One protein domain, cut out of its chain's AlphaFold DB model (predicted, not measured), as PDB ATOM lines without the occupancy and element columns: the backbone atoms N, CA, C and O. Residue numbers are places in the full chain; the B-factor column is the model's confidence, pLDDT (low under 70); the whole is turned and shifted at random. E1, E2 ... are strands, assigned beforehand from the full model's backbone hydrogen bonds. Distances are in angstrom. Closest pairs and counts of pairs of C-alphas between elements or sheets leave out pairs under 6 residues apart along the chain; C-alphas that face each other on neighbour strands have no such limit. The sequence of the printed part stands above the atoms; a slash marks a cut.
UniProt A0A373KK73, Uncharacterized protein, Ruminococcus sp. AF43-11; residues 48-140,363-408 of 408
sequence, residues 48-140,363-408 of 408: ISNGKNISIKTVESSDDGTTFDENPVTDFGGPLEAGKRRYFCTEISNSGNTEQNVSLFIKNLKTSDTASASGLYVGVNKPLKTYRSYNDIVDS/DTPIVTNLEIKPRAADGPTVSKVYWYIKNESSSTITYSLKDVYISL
ATOM      1  N   ILE A  48       5.133 -21.156 -15.668       53.66
ATOM      2  CA  ILE A  48       5.288 -20.170 -16.743       53.66
ATOM      3  C   ILE A  48       4.194 -19.109 -16.598       53.66
ATOM      4  O   ILE A  48       3.006 -19.432 -16.621       53.66
ATOM      5  N   SER A  49       4.600 -17.849 -16.480       66.25
ATOM      6  CA  SER A  49       3.707 -16.691 -16.518       66.25
ATOM      7  C   SER A  49       3.529 -16.199 -17.943       66.25
ATOM      8  O   SER A  49       4.484 -16.136 -18.711       66.25
ATOM      9  N   ASN A  50       2.308 -15.803 -18.297       67.75
ATOM     10  CA  ASN A  50       2.029 -15.146 -19.579       67.75
ATOM     11  C   ASN A  50       1.780 -13.638 -19.420       67.75
ATOM     12  O   ASN A  50       1.589 -12.950 -20.420       67.75
ATOM     13  N   GLY A  51       1.743 -13.135 -18.176       65.94
ATOM     14  CA  GLY A  51       1.569 -11.718 -17.837       65.94
ATOM     15  C   GLY A  51       0.225 -11.119 -18.226       65.94
ATOM     16  O   GLY A  51      -0.010  -9.928 -18.030       65.94
ATOM     17  N   LYS A  52      -0.681 -11.931 -18.771       78.31
ATOM     18  CA  LYS A  52      -1.994 -11.477 -19.195       78.31
ATOM     19  C   LYS A  52      -2.842 -11.193 -17.962       78.31
ATOM     20  O   LYS A  52      -2.907 -12.016 -17.053       78.31
ATOM     21  N   ASN A  53      -3.553 -10.066 -17.980       86.38
ATOM     22  CA  ASN A  53      -4.484  -9.654 -16.924       86.38
ATOM     23  C   ASN A  53      -3.827  -9.394 -15.554       86.38
ATOM     24  O   ASN A  53      -4.511  -9.467 -14.527       86.38
ATOM     25  N   ILE A  54      -2.527  -9.075 -15.551       86.94
ATOM     26  CA  ILE A  54      -1.803  -8.614 -14.366       86.94
ATOM     27  C   ILE A  54      -1.648  -7.093 -14.415       86.94
ATOM     28  O   ILE A  54      -1.310  -6.532 -15.456       86.94
ATOM     29  N   SER A  55      -1.871  -6.432 -13.283       90.06
ATOM     30  CA  SER A  55      -1.574  -5.011 -13.090       90.06
ATOM     31  C   SER A  55      -0.871  -4.779 -11.758       90.06
ATOM     32  O   SER A  55      -0.988  -5.589 -10.833       90.06
ATOM     33  N   ILE A  56      -0.142  -3.666 -11.664       91.81
ATOM     34  CA  ILE A  56       0.497  -3.233 -10.424       91.81
ATOM     35  C   ILE A  56       0.099  -1.810 -10.058       91.81
ATOM     36  O   ILE A  56      -0.154  -0.978 -10.928       91.81
ATOM     37  N   LYS A  57       0.064  -1.546  -8.755       93.44
ATOM     38  CA  LYS A  57      -0.138  -0.224  -8.167       93.44
ATOM     39  C   LYS A  57       0.774  -0.103  -6.956       93.44
ATOM     40  O   LYS A  57       0.710  -0.951  -6.072       93.44
ATOM     41  N   THR A  58       1.587   0.944  -6.893       93.62
ATOM     42  CA  THR A  58       2.438   1.206  -5.727       93.62
ATOM     43  C   THR A  58       1.958   2.435  -4.987       93.62
ATOM     44  O   THR A  58       1.704   3.462  -5.607       93.62
ATOM     45  N   VAL A  59       1.845   2.321  -3.671       93.69
ATOM     46  CA  VAL A  59       1.458   3.401  -2.762       93.69
ATOM     47  C   VAL A  59       2.551   3.612  -1.722       93.69
ATOM     48  O   VAL A  59       3.268   2.670  -1.370       93.69
ATOM     49  N   GLU A  60       2.697   4.843  -1.251       91.50
ATOM     50  CA  GLU A  60       3.641   5.203  -0.195       91.50
ATOM     51  C   GLU A  60       2.939   5.216   1.168       91.50
ATOM     52  O   GLU A  60       1.717   5.334   1.272       91.50
ATOM     53  N   SER A  61       3.721   5.005   2.218       89.31
ATOM     54  CA  SER A  61       3.278   5.156   3.594       89.31
ATOM     55  C   SER A  61       3.510   6.582   4.075       89.31
ATOM     56  O   SER A  61       4.617   7.103   3.952       89.31
ATOM     57  N   SER A  62       2.495   7.177   4.697       83.38
ATOM     58  CA  SER A  62       2.619   8.462   5.389       83.38
ATOM     59  C   SER A  62       3.296   8.349   6.765       83.38
ATOM     60  O   SER A  62       3.501   9.360   7.436       83.38
ATOM     61  N   ASP A  63       3.596   7.130   7.221       81.94
ATOM     62  CA  ASP A  63       4.170   6.823   8.531       81.94
ATOM     63  C   ASP A  63       5.285   5.756   8.430       81.94
ATOM     64  O   ASP A  63       5.882   5.540   7.375       81.94
ATOM     65  N   ASP A  64       5.611   5.083   9.537       80.88
ATOM     66  CA  ASP A  64       6.662   4.059   9.606       80.88
ATOM     67  C   ASP A  64       6.276   2.707   8.948       80.88
ATOM     68  O   ASP A  64       6.664   1.624   9.409       80.88
ATOM     69  N   GLY A  65       5.516   2.741   7.847       78.00
ATOM     70  CA  GLY A  65       5.079   1.561   7.103       78.00
ATOM     71  C   GLY A  65       3.918   0.818   7.766       78.00
ATOM     72  O   GLY A  65       3.768  -0.393   7.554       78.00
ATOM     73  N   THR A  66       3.134   1.512   8.597       78.81
ATOM     74  CA  THR A  66       1.934   0.989   9.261       78.81
ATOM     75  C   THR A  66       0.660   1.301   8.491       78.81
ATOM     76  O   THR A  66      -0.197   0.422   8.380       78.81
ATOM     77  N   THR A  67       0.554   2.498   7.919       85.06
ATOM     78  CA  THR A  67      -0.560   2.911   7.060       85.06
ATOM     79  C   THR A  67      -0.046   3.266   5.672       85.06
ATOM     80  O   THR A  67       1.067   3.760   5.519       85.06
ATOM     81  N   PHE A  68      -0.822   2.940   4.642       85.44
ATOM     82  CA  PHE A  68      -0.465   3.192   3.249       85.44
ATOM     83  C   PHE A  68      -1.575   3.997   2.598       85.44
ATOM     84  O   PHE A  68      -2.751   3.678   2.792       85.44
ATOM     85  N   ASP A  69      -1.184   5.008   1.831       81.94
ATOM     86  CA  ASP A  69      -2.120   5.868   1.123       81.94
ATOM     87  C   ASP A  69      -2.872   5.101   0.028       81.94
ATOM     88  O   ASP A  69      -2.462   4.033  -0.431       81.94
ATOM     89  N   GLU A  70      -3.987   5.662  -0.439       84.50
ATOM     90  CA  GLU A  70      -4.724   5.100  -1.576       84.50
ATOM     91  C   GLU A  70      -4.175   5.579  -2.926       84.50
ATOM     92  O   GLU A  70      -4.393   4.925  -3.953       84.50
ATOM     93  N   ASN A  71      -3.466   6.708  -2.941       89.12
ATOM     94  CA  ASN A  71      -2.991   7.342  -4.163       89.12
ATOM     95  C   ASN A  71      -1.711   6.664  -4.674       89.12
ATOM     96  O   ASN A  71      -0.768   6.485  -3.900       89.12
ATOM     97  N   PRO A  72      -1.644   6.294  -5.968       90.62
ATOM     98  CA  PRO A  72      -0.421   5.766  -6.550       90.62
ATOM     99  C   PRO A  72       0.735   6.765  -6.457       90.62
ATOM    100  O   PRO A  72       0.563   7.954  -6.730       90.62
ATOM    101  N   VAL A  73       1.927   6.259  -6.147       89.94
ATOM    102  CA  VAL A  73       3.167   7.030  -6.252       89.94
ATOM    103  C   VAL A  73       3.429   7.333  -7.724       89.94
ATOM    104  O   VAL A  73       3.423   6.432  -8.561       89.94
ATOM    105  N   THR A  74       3.643   8.608  -8.037       85.00
ATOM    106  CA  THR A  74       3.954   9.084  -9.398       85.00
ATOM    107  C   THR A  74       5.390   9.579  -9.534       85.00
ATOM    108  O   THR A  74       5.931   9.566 -10.635       85.00
ATOM    109  N   ASP A  75       6.022   9.947  -8.418       85.31
ATOM    110  CA  ASP A  75       7.446  10.235  -8.316       85.31
ATOM    111  C   ASP A  75       8.011   9.502  -7.100       85.31
ATOM    112  O   ASP A  75       7.613   9.735  -5.958       85.31
ATOM    113  N   PHE A  76       8.925   8.574  -7.356       84.50
ATOM    114  CA  PHE A  76       9.559   7.788  -6.309       84.50
ATOM    115  C   PHE A  76      10.774   8.492  -5.688       84.50
ATOM    116  O   PHE A  76      11.318   7.983  -4.709       84.50
ATOM    117  N   GLY A  77      11.226   9.620  -6.248       86.56
ATOM    118  CA  GLY A  77      12.413  10.351  -5.814       86.56
ATOM    119  C   GLY A  77      12.189  11.311  -4.647       86.56
ATOM    120  O   GLY A  77      11.070  11.524  -4.181       86.56
ATOM    121  N   GLY A  78      13.287  11.863  -4.130       88.25
ATOM    122  CA  GLY A  78      13.288  12.883  -3.081       88.25
ATOM    123  C   GLY A  78      14.481  12.790  -2.122       88.25
ATOM    124  O   GLY A  78      15.294  11.863  -2.213       88.25
ATOM    125  N   PRO A  79      14.602  13.752  -1.191       87.94
ATOM    126  CA  PRO A  79      15.583  13.690  -0.115       87.94
ATOM    127  C   PRO A  79      15.206  12.614   0.917       87.94
ATOM    128  O   PRO A  79      14.037  12.428   1.250       87.94
ATOM    129  N   LEU A  80      16.211  11.932   1.460       88.69
ATOM    130  CA  LEU A  80      16.088  10.953   2.534       88.69
ATOM    131  C   LEU A  80      17.148  11.235   3.600       88.69
ATOM    132  O   LEU A  80      18.344  11.065   3.360       88.69
ATOM    133  N   GLU A  81      16.721  11.687   4.775       88.94
ATOM    134  CA  GLU A  81      17.623  12.039   5.880       88.94
ATOM    135  C   GLU A  81      18.396  10.826   6.425       88.94
ATOM    136  O   GLU A  81      17.965   9.675   6.298       88.94
ATOM    137  N   ALA A  82      19.531  11.094   7.072       85.94
ATOM    138  CA  ALA A  82      20.348  10.083   7.739       85.94
ATOM    139  C   ALA A  82      19.532   9.270   8.766       85.94
ATOM    140  O   ALA A  82      18.821   9.821   9.608       85.94
ATOM    141  N   GLY A  83      19.625   7.941   8.697       85.06
ATOM    142  CA  GLY A  83      18.907   6.998   9.561       85.06
ATOM    143  C   GLY A  83      17.417   6.811   9.239       85.06
ATOM    144  O   GLY A  83      16.730   6.075   9.956       85.06
ATOM    145  N   LYS A  84      16.879   7.466   8.199       89.88
ATOM    146  CA  LYS A  84      15.447   7.414   7.847       89.88
ATOM    147  C   LYS A  84      15.121   6.398   6.753       89.88
ATOM    148  O   LYS A  84      15.995   5.859   6.071       89.88
ATOM    149  N   ARG A  85      13.819   6.112   6.616       90.50
ATOM    150  CA  ARG A  85      13.241   5.184   5.635       90.50
ATOM    151  C   ARG A  85      12.012   5.793   4.961       90.50
ATOM    152  O   ARG A  85      11.278   6.529   5.609       90.50
ATOM    153  N   ARG A  86      11.772   5.409   3.707       90.56
ATOM    154  CA  ARG A  86      10.501   5.592   2.989       90.56
ATOM    155  C   ARG A  86       9.917   4.226   2.666       90.56
ATOM    156  O   ARG A  86      10.642   3.365   2.166       90.56
ATOM    157  N   TYR A  87       8.645   4.013   2.990       90.62
ATOM    158  CA  TYR A  87       7.989   2.711   2.877       90.62
ATOM    159  C   TYR A  87       6.958   2.707   1.757       90.62
ATOM    160  O   TYR A  87       6.179   3.640   1.605       90.62
ATOM    161  N   PHE A  88       6.905   1.599   1.031       91.62
ATOM    162  CA  PHE A  88       6.043   1.407  -0.122       91.62
ATOM    163  C   PHE A  88       5.299   0.072  -0.029       91.62
ATOM    164  O   PHE A  88       5.803  -0.922   0.504       91.62
ATOM    165  N   CYS A  89       4.091   0.042  -0.580       91.62
ATOM    166  CA  CYS A  89       3.316  -1.171  -0.792       91.62
ATOM    167  C   CYS A  89       2.986  -1.273  -2.277       91.62
ATOM    168  O   CYS A  89       2.281  -0.422  -2.813       91.62
ATOM    169  N   THR A  90       3.489  -2.312  -2.938       92.44
ATOM    170  CA  THR A  90       3.086  -2.643  -4.305       92.44
ATOM    171  C   THR A  90       2.020  -3.726  -4.268       92.44
ATOM    172  O   THR A  90       2.269  -4.854  -3.841       92.44
ATOM    173  N   GLU A  91       0.830  -3.377  -4.732       92.44
ATOM    174  CA  GLU A  91      -0.282  -4.284  -4.964       92.44
ATOM    175  C   GLU A  91      -0.163  -4.868  -6.371       92.44
ATOM    176  O   GLU A  91      -0.049  -4.132  -7.348       92.44
ATOM    177  N   ILE A  92      -0.185  -6.194  -6.470       91.31
ATOM    178  CA  ILE A  92      -0.117  -6.939  -7.726       91.31
ATOM    179  C   ILE A  92      -1.435  -7.687  -7.881       91.31
ATOM    180  O   ILE A  92      -1.742  -8.581  -7.089       91.31
ATOM    181  N   SER A  93      -2.215  -7.307  -8.887       91.62
ATOM    182  CA  SER A  93      -3.566  -7.819  -9.111       91.62
ATOM    183  C   SER A  93      -3.597  -8.795 -10.279       91.62
ATOM    184  O   SER A  93      -3.114  -8.464 -11.356       91.62
ATOM    185  N   ASN A  94      -4.216  -9.963 -10.093       91.69
ATOM    186  CA  ASN A  94      -4.496 -10.934 -11.151       91.69
ATOM    187  C   ASN A  94      -6.000 -11.040 -11.396       91.69
ATOM    188  O   ASN A  94      -6.748 -11.556 -10.565       91.69
ATOM    189  N   SER A  95      -6.443 -10.568 -12.561       91.94
ATOM    190  CA  SER A  95      -7.835 -10.707 -13.010       91.94
ATOM    191  C   SER A  95      -8.045 -11.875 -13.983       91.94
ATOM    192  O   SER A  95      -9.163 -12.100 -14.450       91.94
ATOM    193  N   GLY A  96      -6.993 -12.643 -14.281       87.94
ATOM    194  CA  GLY A  96      -7.040 -13.839 -15.117       87.94
ATOM    195  C   GLY A  96      -7.387 -15.118 -14.351       87.94
ATOM    196  O   GLY A  96      -7.237 -15.216 -13.137       87.94
ATOM    197  N   ASN A  97      -7.809 -16.145 -15.092       87.81
ATOM    198  CA  ASN A  97      -8.209 -17.451 -14.542       87.81
ATOM    199  C   ASN A  97      -7.028 -18.417 -14.336       87.81
ATOM    200  O   ASN A  97      -7.220 -19.587 -14.019       87.81
ATOM    201  N   THR A  98      -5.807 -17.940 -14.553       84.25
ATOM    202  CA  THR A  98      -4.573 -18.727 -14.487       84.25
ATOM    203  C   THR A  98      -3.656 -18.137 -13.434       84.25
ATOM    204  O   THR A  98      -3.541 -16.913 -13.336       84.25
ATOM    205  N   GLU A  99      -2.997 -19.005 -12.677       85.25
ATOM    206  CA  GLU A  99      -1.987 -18.613 -11.700       85.25
ATOM    207  C   GLU A  99      -0.779 -18.006 -12.422       85.25
ATOM    208  O   GLU A  99      -0.435 -18.436 -13.522       85.25
ATOM    209  N   GLN A 100      -0.166 -16.987 -11.822       83.06
ATOM    210  CA  GLN A 100       0.999 -16.298 -12.378       83.06
ATOM    211  C   GLN A 100       2.131 -16.307 -11.352       83.06
ATOM    212  O   GLN A 100       1.899 -16.247 -10.148       83.06
ATOM    213  N   ASN A 101       3.364 -16.374 -11.827       81.44
ATOM    214  CA  ASN A 101       4.590 -16.247 -11.052       81.44
ATOM    215  C   ASN A 101       5.369 -15.012 -11.530       81.44
ATOM    216  O   ASN A 101       5.925 -15.012 -12.625       81.44
ATOM    217  N   VAL A 102       5.384 -13.947 -10.739       80.75
ATOM    218  CA  VAL A 102       5.985 -12.667 -11.140       80.75
ATOM    219  C   VAL A 102       7.155 -12.305 -10.242       80.75
ATOM    220  O   VAL A 102       7.257 -12.746  -9.100       80.75
ATOM    221  N   SER A 103       8.042 -11.463 -10.749       81.19
ATOM    222  CA  SER A 103       9.109 -10.843  -9.968       81.19
ATOM    223  C   SER A 103       8.951  -9.331 -10.044       81.19
ATOM    224  O   SER A 103       8.669  -8.803 -11.114       81.19
ATOM    225  N   LEU A 104       9.092  -8.638  -8.921       83.38
ATOM    226  CA  LEU A 104       8.952  -7.190  -8.824       83.38
ATOM    227  C   LEU A 104      10.332  -6.547  -8.771       83.38
ATOM    228  O   LEU A 104      11.176  -6.965  -7.976       83.38
ATOM    229  N   PHE A 105      10.523  -5.505  -9.565       81.62
ATOM    230  CA  PHE A 105      11.794  -4.825  -9.733       81.62
ATOM    231  C   PHE A 105      11.649  -3.303  -9.653       81.62
ATOM    232  O   PHE A 105      10.607  -2.734  -9.975       81.62
ATOM    233  N   ILE A 106      12.735  -2.659  -9.242       81.88
ATOM    234  CA  ILE A 106      12.962  -1.212  -9.240       81.88
ATOM    235  C   ILE A 106      13.892  -0.899 -10.401       81.88
ATOM    236  O   ILE A 106      14.938  -1.531 -10.544       81.88
ATOM    237  N   LYS A 107      13.531   0.102 -11.196       78.81
ATOM    238  CA  LYS A 107      14.262   0.489 -12.394       78.81
ATOM    239  C   LYS A 107      15.038   1.776 -12.194       78.81
ATOM    240  O   LYS A 107      14.435   2.819 -11.941       78.81
ATOM    241  N   ASN A 108      16.350   1.735 -12.441       73.19
ATOM    242  CA  ASN A 108      17.191   2.932 -12.552       73.19
ATOM    243  C   ASN A 108      17.030   3.857 -11.326       73.19
ATOM    244  O   ASN A 108      16.681   5.035 -11.461       73.19
ATOM    245  N   LEU A 109      17.208   3.277 -10.134       77.19
ATOM    246  CA  LEU A 109      17.369   4.027  -8.891       77.19
ATOM    247  C   LEU A 109      18.714   4.782  -8.979       77.19
ATOM    248  O   LEU A 109      19.649   4.302  -9.583       77.19
ATOM    249  N   LYS A 110      18.812   6.025  -8.524       74.44
ATOM    250  CA  LYS A 110      20.042   6.837  -8.607       74.44
ATOM    251  C   LYS A 110      20.139   7.744  -7.400       74.44
ATOM    252  O   LYS A 110      19.107   8.088  -6.833       74.44
ATOM    253  N   THR A 111      21.343   8.208  -7.076       74.19
ATOM    254  CA  THR A 111      21.587   9.260  -6.074       74.19
ATOM    255  C   THR A 111      22.246  10.472  -6.729       74.19
ATOM    256  O   THR A 111      23.190  10.289  -7.496       74.19
ATOM    257  N   SER A 112      21.749  11.690  -6.481       58.84
ATOM    258  CA  SER A 112      22.149  12.870  -7.269       58.84
ATOM    259  C   SER A 112      23.454  13.522  -6.827       58.84
ATOM    260  O   SER A 112      24.151  14.065  -7.674       58.84
ATOM    261  N   ASP A 113      23.823  13.452  -5.547       50.91
ATOM    262  CA  ASP A 113      24.943  14.236  -5.031       50.91
ATOM    263  C   ASP A 113      25.663  13.511  -3.897       50.91
ATOM    264  O   ASP A 113      25.045  12.991  -2.969       50.91
ATOM    265  N   THR A 114      26.991  13.600  -3.937       41.91
ATOM    266  CA  THR A 114      27.982  13.063  -2.993       41.91
ATOM    267  C   THR A 114      28.459  11.649  -3.303       41.91
ATOM    268  O   THR A 114      27.696  10.692  -3.428       41.91
ATOM    269  N   ALA A 115      29.783  11.546  -3.419       39.03
ATOM    270  CA  ALA A 115      30.513  10.298  -3.417       39.03
ATOM    271  C   ALA A 115      29.978   9.392  -2.303       39.03
ATOM    272  O   ALA A 115      29.907   9.794  -1.142       39.03
ATOM    273  N   SER A 116      29.631   8.179  -2.722       45.84
ATOM    274  CA  SER A 116      29.173   7.064  -1.912       45.84
ATOM    275  C   SER A 116      27.668   7.024  -1.646       45.84
ATOM    276  O   SER A 116      27.174   7.457  -0.611       45.84
ATOM    277  N   ALA A 117      26.965   6.228  -2.456       49.28
ATOM    278  CA  ALA A 117      25.771   5.505  -2.014       49.28
ATOM    279  C   ALA A 117      26.089   4.459  -0.902       49.28
ATOM    280  O   ALA A 117      25.348   3.497  -0.694       49.28
ATOM    281  N   SER A 118      27.183   4.657  -0.136       55.44
ATOM    282  CA  SER A 118      27.533   3.903   1.067       55.44
ATOM    283  C   SER A 118      26.549   4.292   2.164       55.44
ATOM    284  O   SER A 118      26.799   5.175   2.981       55.44
ATOM    285  N   GLY A 119      25.372   3.688   2.121       66.12
ATOM    286  CA  GLY A 119      24.316   4.006   3.062       66.12
ATOM    287  C   GLY A 119      22.915   3.917   2.487       66.12
ATOM    288  O   GLY A 119      21.988   3.837   3.281       66.12
ATOM    289  N   LEU A 120      22.719   3.907   1.163       79.69
ATOM    290  CA  LEU A 120      21.385   3.674   0.608       79.69
ATOM    291  C   LEU A 120      21.108   2.169   0.585       79.69
ATOM    292  O   LEU A 120      21.961   1.398   0.162       79.69
ATOM    293  N   TYR A 121      19.930   1.740   1.024       81.31
ATOM    294  CA  TYR A 121      19.523   0.337   1.024       81.31
ATOM    295  C   TYR A 121      18.108   0.180   0.479       81.31
ATOM    296  O   TYR A 121      17.235   0.999   0.767       81.31
ATOM    297  N   VAL A 122      17.870  -0.921  -0.231       83.69
ATOM    298  CA  VAL A 122      16.532  -1.383  -0.624       83.69
ATOM    299  C   VAL A 122      16.191  -2.607   0.215       83.69
ATOM    300  O   VAL A 122      17.016  -3.510   0.364       83.69
ATOM    301  N   GLY A 123      14.989  -2.651   0.785       82.00
ATOM    302  CA  GLY A 123      14.567  -3.763   1.629       82.00
ATOM    303  C   GLY A 123      13.101  -4.141   1.503       82.00
ATOM    304  O   GLY A 123      12.288  -3.396   0.970       82.00
ATOM    305  N   VAL A 124      12.770  -5.314   2.036       81.94
ATOM    306  CA  VAL A 124      11.406  -5.843   2.173       81.94
ATOM    307  C   VAL A 124      11.041  -5.923   3.650       81.94
ATOM    308  O   VAL A 124      11.887  -6.253   4.480       81.94
ATOM    309  N   ASN A 125       9.807  -5.557   4.007       70.12
ATOM    310  CA  ASN A 125       9.393  -5.392   5.408       70.12
ATOM    311  C   ASN A 125       8.693  -6.639   5.985       70.12
ATOM    312  O   ASN A 125       8.742  -6.882   7.189       70.12
ATOM    313  N   LYS A 126       8.024  -7.433   5.140       59.56
ATOM    314  CA  LYS A 126       7.265  -8.631   5.533       59.56
ATOM    315  C   LYS A 126       7.345  -9.699   4.441       59.56
ATOM    316  O   LYS A 126       7.368  -9.323   3.270       59.56
ATOM    317  N   PRO A 127       7.275 -11.000   4.795       47.62
ATOM    318  CA  PRO A 127       7.325 -11.631   6.123       47.62
ATOM    319  C   PRO A 127       8.662 -11.529   6.873       47.62
ATOM    320  O   PRO A 127       8.666 -11.721   8.083       47.62
ATOM    321  N   LEU A 128       9.778 -11.202   6.213       54.59
ATOM    322  CA  LEU A 128      11.081 -11.025   6.867       54.59
ATOM    323  C   LEU A 128      11.677  -9.665   6.507       54.59
ATOM    324  O   LEU A 128      11.757  -9.321   5.329       54.59
ATOM    325  N   LYS A 129      12.126  -8.913   7.520       67.25
ATOM    326  CA  LYS A 129      12.848  -7.655   7.311       67.25
ATOM    327  C   LYS A 129      14.247  -7.963   6.792       67.25
ATOM    328  O   LYS A 129      15.125  -8.325   7.568       67.25
ATOM    329  N   THR A 130      14.450  -7.816   5.489       71.44
ATOM    330  CA  THR A 130      15.775  -7.929   4.862       71.44
ATOM    331  C   THR A 130      16.042  -6.696   4.018       71.44
ATOM    332  O   THR A 130      15.104  -6.040   3.565       71.44
ATOM    333  N   TYR A 131      17.311  -6.345   3.850       69.56
ATOM    334  CA  TYR A 131      17.731  -5.226   3.022       69.56
ATOM    335  C   TYR A 131      19.110  -5.489   2.425       69.56
ATOM    336  O   TYR A 131      19.896  -6.255   2.985       69.56
ATOM    337  N   ARG A 132      19.397  -4.849   1.293       68.38
ATOM    338  CA  ARG A 132      20.698  -4.871   0.616       68.38
ATOM    339  C   ARG A 132      21.144  -3.460   0.302       68.38
ATOM    340  O   ARG A 132      20.305  -2.592   0.065       68.38
ATOM    341  N   SER A 133      22.454  -3.235   0.378       67.94
ATOM    342  CA  SER A 133      23.029  -1.940   0.029       67.94
ATOM    343  C   SER A 133      22.759  -1.685  -1.441       67.94
ATOM    344  O   SER A 133      22.937  -2.583  -2.256       67.94
ATOM    345  N   TYR A 134      22.343  -0.478  -1.791       65.56
ATOM    346  CA  TYR A 134      22.169  -0.083  -3.179       65.56
ATOM    347  C   TYR A 134      23.504  -0.107  -3.929       65.56
ATOM    348  O   TYR A 134      23.550  -0.501  -5.084       65.56
ATOM    349  N   ASN A 135      24.621   0.160  -3.242       54.62
ATOM    350  CA  ASN A 135      25.952  -0.076  -3.809       54.62
ATOM    351  C   ASN A 135      26.212  -1.545  -4.175       54.62
ATOM    352  O   ASN A 135      27.015  -1.788  -5.066       54.62
ATOM    353  N   ASP A 136      25.562  -2.511  -3.513       43.91
ATOM    354  CA  ASP A 136      25.657  -3.931  -3.889       43.91
ATOM    355  C   ASP A 136      24.733  -4.275  -5.072       43.91
ATOM    356  O   ASP A 136      24.836  -5.361  -5.640       43.91
ATOM    357  N   ILE A 137      23.823  -3.369  -5.441       49.75
ATOM    358  CA  ILE A 137      22.876  -3.501  -6.550       49.75
ATOM    359  C   ILE A 137      23.236  -2.431  -7.582       49.75
ATOM    360  O   ILE A 137      22.555  -1.428  -7.752       49.75
ATOM    361  N   VAL A 138      24.419  -2.593  -8.168       49.91
ATOM    362  CA  VAL A 138      25.120  -1.512  -8.861       49.91
ATOM    363  C   VAL A 138      24.324  -0.997 -10.067       49.91
ATOM    364  O   VAL A 138      23.860  -1.783 -10.881       49.91
ATOM    365  N   ASP A 139      24.290   0.331 -10.225       48.25
ATOM    366  CA  ASP A 139      23.832   1.150 -11.374       48.25
ATOM    367  C   ASP A 139      24.557   0.897 -12.712       48.25
ATOM    368  O   ASP A 139      24.533   1.683 -13.660       48.25
ATOM    369  N   SER A 140      25.245  -0.221 -12.794       52.34
ATOM    370  CA  SER A 140      25.968  -0.721 -13.941       52.34
ATOM    371  C   SER A 140      25.862  -2.229 -13.818       52.34
ATOM    372  O   SER A 140      25.868  -2.730 -12.700       52.34
ATOM    373  N   ASP A 363      18.018  -3.659 -13.162       67.50
ATOM    374  CA  ASP A 363      16.794  -3.614 -12.392       67.50
ATOM    375  C   ASP A 363      17.011  -4.335 -11.059       67.50
ATOM    376  O   ASP A 363      17.409  -5.498 -10.989       67.50
ATOM    377  N   THR A 364      16.774  -3.614  -9.965       70.44
ATOM    378  CA  THR A 364      16.947  -4.111  -8.600       70.44
ATOM    379  C   THR A 364      15.755  -4.992  -8.225       70.44
ATOM    380  O   THR A 364      14.636  -4.470  -8.166       70.44
ATOM    381  N   PRO A 365      15.925  -6.296  -7.937       73.38
ATOM    382  CA  PRO A 365      14.806  -7.120  -7.498       73.38
ATOM    383  C   PRO A 365      14.333  -6.674  -6.110       73.38
ATOM    384  O   PRO A 365      15.117  -6.636  -5.166       73.38
ATOM    385  N   ILE A 366      13.038  -6.386  -5.968       77.25
ATOM    386  CA  ILE A 366      12.369  -6.262  -4.664       77.25
ATOM    387  C   ILE A 366      11.988  -7.657  -4.164       77.25
ATOM    388  O   ILE A 366      12.255  -8.028  -3.024       77.25
ATOM    389  N   VAL A 367      11.332  -8.437  -5.025       76.81
ATOM    390  CA  VAL A 367      10.935  -9.818  -4.742       76.81
ATOM    391  C   VAL A 367      10.960 -10.623  -6.030       76.81
ATOM    392  O   VAL A 367      10.550 -10.136  -7.080       76.81
ATOM    393  N   THR A 368      11.420 -11.868  -5.954       73.62
ATOM    394  CA  THR A 368      11.396 -12.797  -7.086       73.62
ATOM    395  C   THR A 368      10.448 -13.957  -6.821       73.62
ATOM    396  O   THR A 368      10.214 -14.336  -5.674       73.62
ATOM    397  N   ASN A 369       9.924 -14.544  -7.897       72.06
ATOM    398  CA  ASN A 369       9.112 -15.762  -7.873       72.06
ATOM    399  C   ASN A 369       7.838 -15.682  -7.011       72.06
ATOM    400  O   ASN A 369       7.420 -16.680  -6.417       72.06
ATOM    401  N   LEU A 370       7.205 -14.513  -6.950       79.19
ATOM    402  CA  LEU A 370       5.964 -14.324  -6.221       79.19
ATOM    403  C   LEU A 370       4.801 -14.968  -6.977       79.19
ATOM    404  O   LEU A 370       4.460 -14.577  -8.092       79.19
ATOM    405  N   GLU A 371       4.173 -15.949  -6.345       84.50
ATOM    406  CA  GLU A 371       2.965 -16.576  -6.859       84.50
ATOM    407  C   GLU A 371       1.738 -15.692  -6.605       84.50
ATOM    408  O   GLU A 371       1.472 -15.266  -5.481       84.50
ATOM    409  N   ILE A 372       0.971 -15.447  -7.664       84.50
ATOM    410  CA  ILE A 372      -0.287 -14.711  -7.643       84.50
ATOM    411  C   ILE A 372      -1.387 -15.663  -8.090       84.50
ATOM    412  O   ILE A 372      -1.413 -16.122  -9.239       84.50
ATOM    413  N   LYS A 373      -2.309 -15.962  -7.174       89.31
ATOM    414  CA  LYS A 373      -3.431 -16.858  -7.455       89.31
ATOM    415  C   LYS A 373      -4.321 -16.296  -8.575       89.31
ATOM    416  O   LYS A 373      -4.334 -15.082  -8.791       89.31
ATOM    417  N   PRO A 374      -5.055 -17.162  -9.298       88.12
ATOM    418  CA  PRO A 374      -6.097 -16.727 -10.222       88.12
ATOM    419  C   PRO A 374      -7.105 -15.796  -9.551       88.12
ATOM    420  O   PRO A 374      -7.224 -15.779  -8.325       88.12
ATOM    421  N   ARG A 375      -7.876 -15.084 -10.369       92.00
ATOM    422  CA  ARG A 375      -9.039 -14.306  -9.944       92.00
ATOM    423  C   ARG A 375      -9.959 -15.129  -9.022       92.00
ATOM    424  O   ARG A 375     -10.277 -16.278  -9.331       92.00
ATOM    425  N   ALA A 376     -10.415 -14.521  -7.930       89.75
ATOM    426  CA  ALA A 376     -11.424 -15.076  -7.037       89.75
ATOM    427  C   ALA A 376     -12.856 -14.765  -7.528       89.75
ATOM    428  O   ALA A 376     -13.074 -13.968  -8.446       89.75
ATOM    429  N   ALA A 377     -13.861 -15.414  -6.933       87.75
ATOM    430  CA  ALA A 377     -15.262 -15.243  -7.339       87.75
ATOM    431  C   ALA A 377     -15.755 -13.788  -7.198       87.75
ATOM    432  O   ALA A 377     -16.581 -13.327  -7.982       87.75
ATOM    433  N   ASP A 378     -15.210 -13.064  -6.226       88.81
ATOM    434  CA  ASP A 378     -15.533 -11.687  -5.860       88.81
ATOM    435  C   ASP A 378     -14.680 -10.629  -6.578       88.81
ATOM    436  O   ASP A 378     -15.010  -9.446  -6.526       88.81
ATOM    437  N   GLY A 379     -13.634 -11.013  -7.320       89.12
ATOM    438  CA  GLY A 379     -12.807 -10.045  -8.037       89.12
ATOM    439  C   GLY A 379     -11.373 -10.498  -8.303       89.12
ATOM    440  O   GLY A 379     -11.031 -11.661  -8.085       89.12
ATOM    441  N   PRO A 380     -10.530  -9.598  -8.839       90.69
ATOM    442  CA  PRO A 380      -9.102  -9.844  -8.993       90.69
ATOM    443  C   PRO A 380      -8.469 -10.247  -7.663       90.69
ATOM    444  O   PRO A 380      -8.743  -9.637  -6.632       90.69
ATOM    445  N   THR A 381      -7.585 -11.239  -7.693       91.12
ATOM    446  CA  THR A 381      -6.797 -11.576  -6.507       91.12
ATOM    447  C   THR A 381      -5.636 -10.601  -6.392       91.12
ATOM    448  O   THR A 381      -4.919 -10.392  -7.371       91.12
ATOM    449  N   VAL A 382      -5.446 -10.016  -5.210       90.25
ATOM    450  CA  VAL A 382      -4.405  -9.014  -4.952       90.25
ATOM    451  C   VAL A 382      -3.381  -9.558  -3.965       90.25
ATOM    452  O   VAL A 382      -3.716  -9.870  -2.822       90.25
ATOM    453  N   SER A 383      -2.119  -9.609  -4.383       89.69
ATOM    454  CA  SER A 383      -0.982  -9.844  -3.490       89.69
ATOM    455  C   SER A 383      -0.286  -8.523  -3.182       89.69
ATOM    456  O   SER A 383      -0.127  -7.683  -4.066       89.69
ATOM    457  N   LYS A 384       0.162  -8.337  -1.937       89.31
ATOM    458  CA  LYS A 384       0.840  -7.109  -1.496       89.31
ATOM    459  C   LYS A 384       2.304  -7.372  -1.175       89.31
ATOM    460  O   LYS A 384       2.617  -8.286  -0.413       89.31
ATOM    461  N   VAL A 385       3.185  -6.540  -1.720       87.69
ATOM    462  CA  VAL A 385       4.624  -6.548  -1.447       87.69
ATOM    463  C   VAL A 385       4.986  -5.266  -0.713       87.69
ATOM    464  O   VAL A 385       4.887  -4.179  -1.275       87.69
ATOM    465  N   TYR A 386       5.427  -5.399   0.537       88.75
ATOM    466  CA  TYR A 386       5.853  -4.271   1.366       88.75
ATOM    467  C   TYR A 386       7.369  -4.112   1.294       88.75
ATOM    468  O   TYR A 386       8.105  -5.005   1.727       88.75
ATOM    469  N   TRP A 387       7.832  -2.976   0.791       89.38
ATOM    470  CA  TRP A 387       9.246  -2.687   0.570       89.38
ATOM    471  C   TRP A 387       9.600  -1.264   1.007       89.38
ATOM    472  O   TRP A 387       8.721  -0.486   1.367       89.38
ATOM    473  N   TYR A 388      10.885  -0.943   1.093       89.38
ATOM    474  CA  TYR A 388      11.347   0.365   1.552       89.38
ATOM    475  C   TYR A 388      12.713   0.735   0.983       89.38
ATOM    476  O   TYR A 388      13.508  -0.134   0.617       89.38
ATOM    477  N   ILE A 389      12.988   2.038   0.991       89.12
ATOM    478  CA  ILE A 389      14.309   2.627   0.762       89.12
ATOM    479  C   ILE A 389      14.793   3.219   2.089       89.12
ATOM    480  O   ILE A 389      14.009   3.808   2.833       89.12
ATOM    481  N   LYS A 390      16.067   3.022   2.427       87.81
ATOM    482  CA  LYS A 390      16.664   3.380   3.724       87.81
ATOM    483  C   LYS A 390      17.992   4.107   3.527       87.81
ATOM    484  O   LYS A 390      18.777   3.675   2.692       87.81
ATOM    485  N   ASN A 391      18.262   5.134   4.330       86.94
ATOM    486  CA  ASN A 391      19.552   5.824   4.385       86.94
ATOM    487  C   ASN A 391      20.243   5.568   5.737       86.94
ATOM    488  O   ASN A 391      19.713   5.938   6.774       86.94
ATOM    489  N   GLU A 392      21.427   4.962   5.728       84.81
ATOM    490  CA  GLU A 392      22.307   4.733   6.890       84.81
ATOM    491  C   GLU A 392      23.610   5.538   6.817       84.81
ATOM    492  O   GLU A 392      24.515   5.329   7.622       84.81
ATOM    493  N   SER A 393      23.742   6.431   5.835       76.31
ATOM    494  CA  SER A 393      24.865   7.364   5.802       76.31
ATOM    495  C   SER A 393      24.721   8.422   6.903       76.31
ATOM    496  O   SER A 393      23.677   8.548   7.548       76.31
ATOM    497  N   SER A 394      25.776   9.204   7.123       77.75
ATOM    498  CA  SER A 394      25.793  10.295   8.103       77.75
ATOM    499  C   SER A 394      25.140  11.595   7.607       77.75
ATOM    500  O   SER A 394      25.065  12.556   8.370       77.75
ATOM    501  N   SER A 395      24.667  11.644   6.357       79.44
ATOM    502  CA  SER A 395      24.077  12.833   5.728       79.44
ATOM    503  C   SER A 395      22.805  12.505   4.946       79.44
ATOM    504  O   SER A 395      22.500  11.350   4.664       79.44
ATOM    505  N   THR A 396      22.033  13.527   4.580       83.12
ATOM    506  CA  THR A 396      20.876  13.365   3.687       83.12
ATOM    507  C   THR A 396      21.330  12.931   2.294       83.12
ATOM    508  O   THR A 396      22.270  13.502   1.746       83.12
ATOM    509  N   ILE A 397      20.643  11.941   1.719       80.81
ATOM    510  CA  ILE A 397      20.837  11.480   0.338       80.81
ATOM    511  C   ILE A 397      19.620  11.903  -0.481       80.81
ATOM    512  O   ILE A 397      18.492  11.648  -0.072       80.81
ATOM    513  N   THR A 398      19.833  12.486  -1.655       84.62
ATOM    514  CA  THR A 398      18.764  12.681  -2.644       84.62
ATOM    515  C   THR A 398      18.799  11.531  -3.632       84.62
ATOM    516  O   THR A 398      19.844  11.274  -4.235       84.62
ATOM    517  N   TYR A 399      17.673  10.837  -3.800       84.00
ATOM    518  CA  TYR A 399      17.565   9.724  -4.736       84.00
ATOM    519  C   TYR A 399      16.424   9.919  -5.740       84.00
ATOM    520  O   TYR A 399      15.484  10.672  -5.497       84.00
ATOM    521  N   SER A 400      16.499   9.229  -6.876       82.94
ATOM    522  CA  SER A 400      15.440   9.169  -7.890       82.94
ATOM    523  C   SER A 400      15.242   7.732  -8.341       82.94
ATOM    524  O   SER A 400      16.232   7.042  -8.553       82.94
ATOM    525  N   LEU A 401      14.003   7.296  -8.543       83.19
ATOM    526  CA  LEU A 401      13.665   5.968  -9.055       83.19
ATOM    527  C   LEU A 401      12.764   6.139 -10.279       83.19
ATOM    528  O   LEU A 401      11.739   6.807 -10.193       83.19
ATOM    529  N   LYS A 402      13.166   5.570 -11.425       81.12
ATOM    530  CA  LYS A 402      12.442   5.747 -12.692       81.12
ATOM    531  C   LYS A 402      11.097   5.030 -12.701       81.12
ATOM    532  O   LYS A 402      10.128   5.607 -13.177       81.12
ATOM    533  N   ASP A 403      11.066   3.765 -12.285       82.75
ATOM    534  CA  ASP A 403       9.843   2.962 -12.332       82.75
ATOM    535  C   ASP A 403       9.902   1.747 -11.397       82.75
ATOM    536  O   ASP A 403      10.983   1.269 -11.044       82.75
ATOM    537  N   VAL A 404       8.737   1.208 -11.055       87.12
ATOM    538  CA  VAL A 404       8.567  -0.082 -10.384       87.12
ATOM    539  C   VAL A 404       7.767  -0.967 -11.320       87.12
ATOM    540  O   VAL A 404       6.653  -0.619 -11.691       87.12
ATOM    541  N   TYR A 405       8.311  -2.116 -11.707       84.88
ATOM    542  CA  TYR A 405       7.695  -2.955 -12.732       84.88
ATOM    543  C   TYR A 405       7.790  -4.441 -12.385       84.88
ATOM    544  O   TYR A 405       8.573  -4.861 -11.531       84.88
ATOM    545  N   ILE A 406       6.969  -5.250 -13.054       82.56
ATOM    546  CA  ILE A 406       6.995  -6.708 -12.929       82.56
ATOM    547  C   ILE A 406       7.672  -7.360 -14.133       82.56
ATOM    548  O   ILE A 406       7.431  -6.983 -15.278       82.56
ATOM    549  N   SER A 407       8.482  -8.379 -13.865       75.50
ATOM    550  CA  SER A 407       8.982  -9.331 -14.855       75.50
ATOM    551  C   SER A 407       8.255 -10.665 -14.704       75.50
ATOM    552  O   SER A 407       7.913 -11.071 -13.589       75.50
ATOM    553  N   LEU A 408       8.047 -11.341 -15.834       67.50
ATOM    554  CA  LEU A 408       7.406 -12.656 -15.943       67.50
ATOM    555  C   LEU A 408       8.418 -13.801 -15.822       67.50
ATOM    556  O   LEU A 408       9.596 -13.583 -16.194       67.50
TER     557      LEU A 408
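This is residues 48 to 140 and 363 to 408 of the 408 residues of an uncharacterized protein of Ruminococcus sp. AF43-11 (UniProt A0A373KK73). A strongly twisted sheet of five strands stands partly face to face with a strongly twisted sheet of four, an elongated sandwich whose longer strands run roughly along its length. A long link, residues 61 to 77, leads from E1 in the larger sheet to E2 in the smaller. The printed part has 139 residues with nine named strands, E1 to E9 along the chain, and no named helix; the class is all strand. The orders are E1 E3 E8 E5 E6 and E2 E9 E4 E7, both antiparallel; the whole is compact, with a radius of gyration of the C-alphas of 15.6 A and spans of 50 by 32 by 27 A.

In the larger sheet E3, residues 85 to 94, is antiparallel to E8, residues 381 to 391, with N 88 and O 387 2.8 A apart. E1, residues 54 to 60, is an edge strand beside E3, with N 57 and O 91 2.9 A apart. E5, residues 120 to 124, is beside E8, with N 123 and O 388 2.9 A apart, and forms a hairpin with E6, residues 130 to 133, with N 124 and O 130 2.9 A apart. In the other sheet E9, residues 397 to 407, pairs with E4, residues 100 to 111, N 105 and O 405 being 2.8 A apart, and with E2, residues 78 to 80, N 80 and O 397 being 2.8 A apart. E7, residues 363 to 372, is beside E4, with N 102 and O 370 2.9 A apart. Between the sheets, the closest C-alphas of E7 and E8 are those of Ile 372 and Ser 383, 6.4 A.

E4 and E8 each measure 33.4 A, E3 29.3 A and E9 28.4 A. E1 begins at C-alpha 54, (-1.803, -8.614, -14.366), and E9 ends at C-alpha 407, (8.982, -9.331, -14.855). E7 bends by 62 degrees at residue 366 and E9 by 51 degrees at residue 402.

The C-alphas farthest apart, Ala 115 and Ala 377, are 52.6 A apart. Residues 141 to 362 are not printed, and C-alphas 140 and 363 are 9.7 A apart. The link from E1 to E2 is long. Mean pLDDT of the printed part is 79.2, with 28 residues under 70, among them 112 to 119 and 131 to 140.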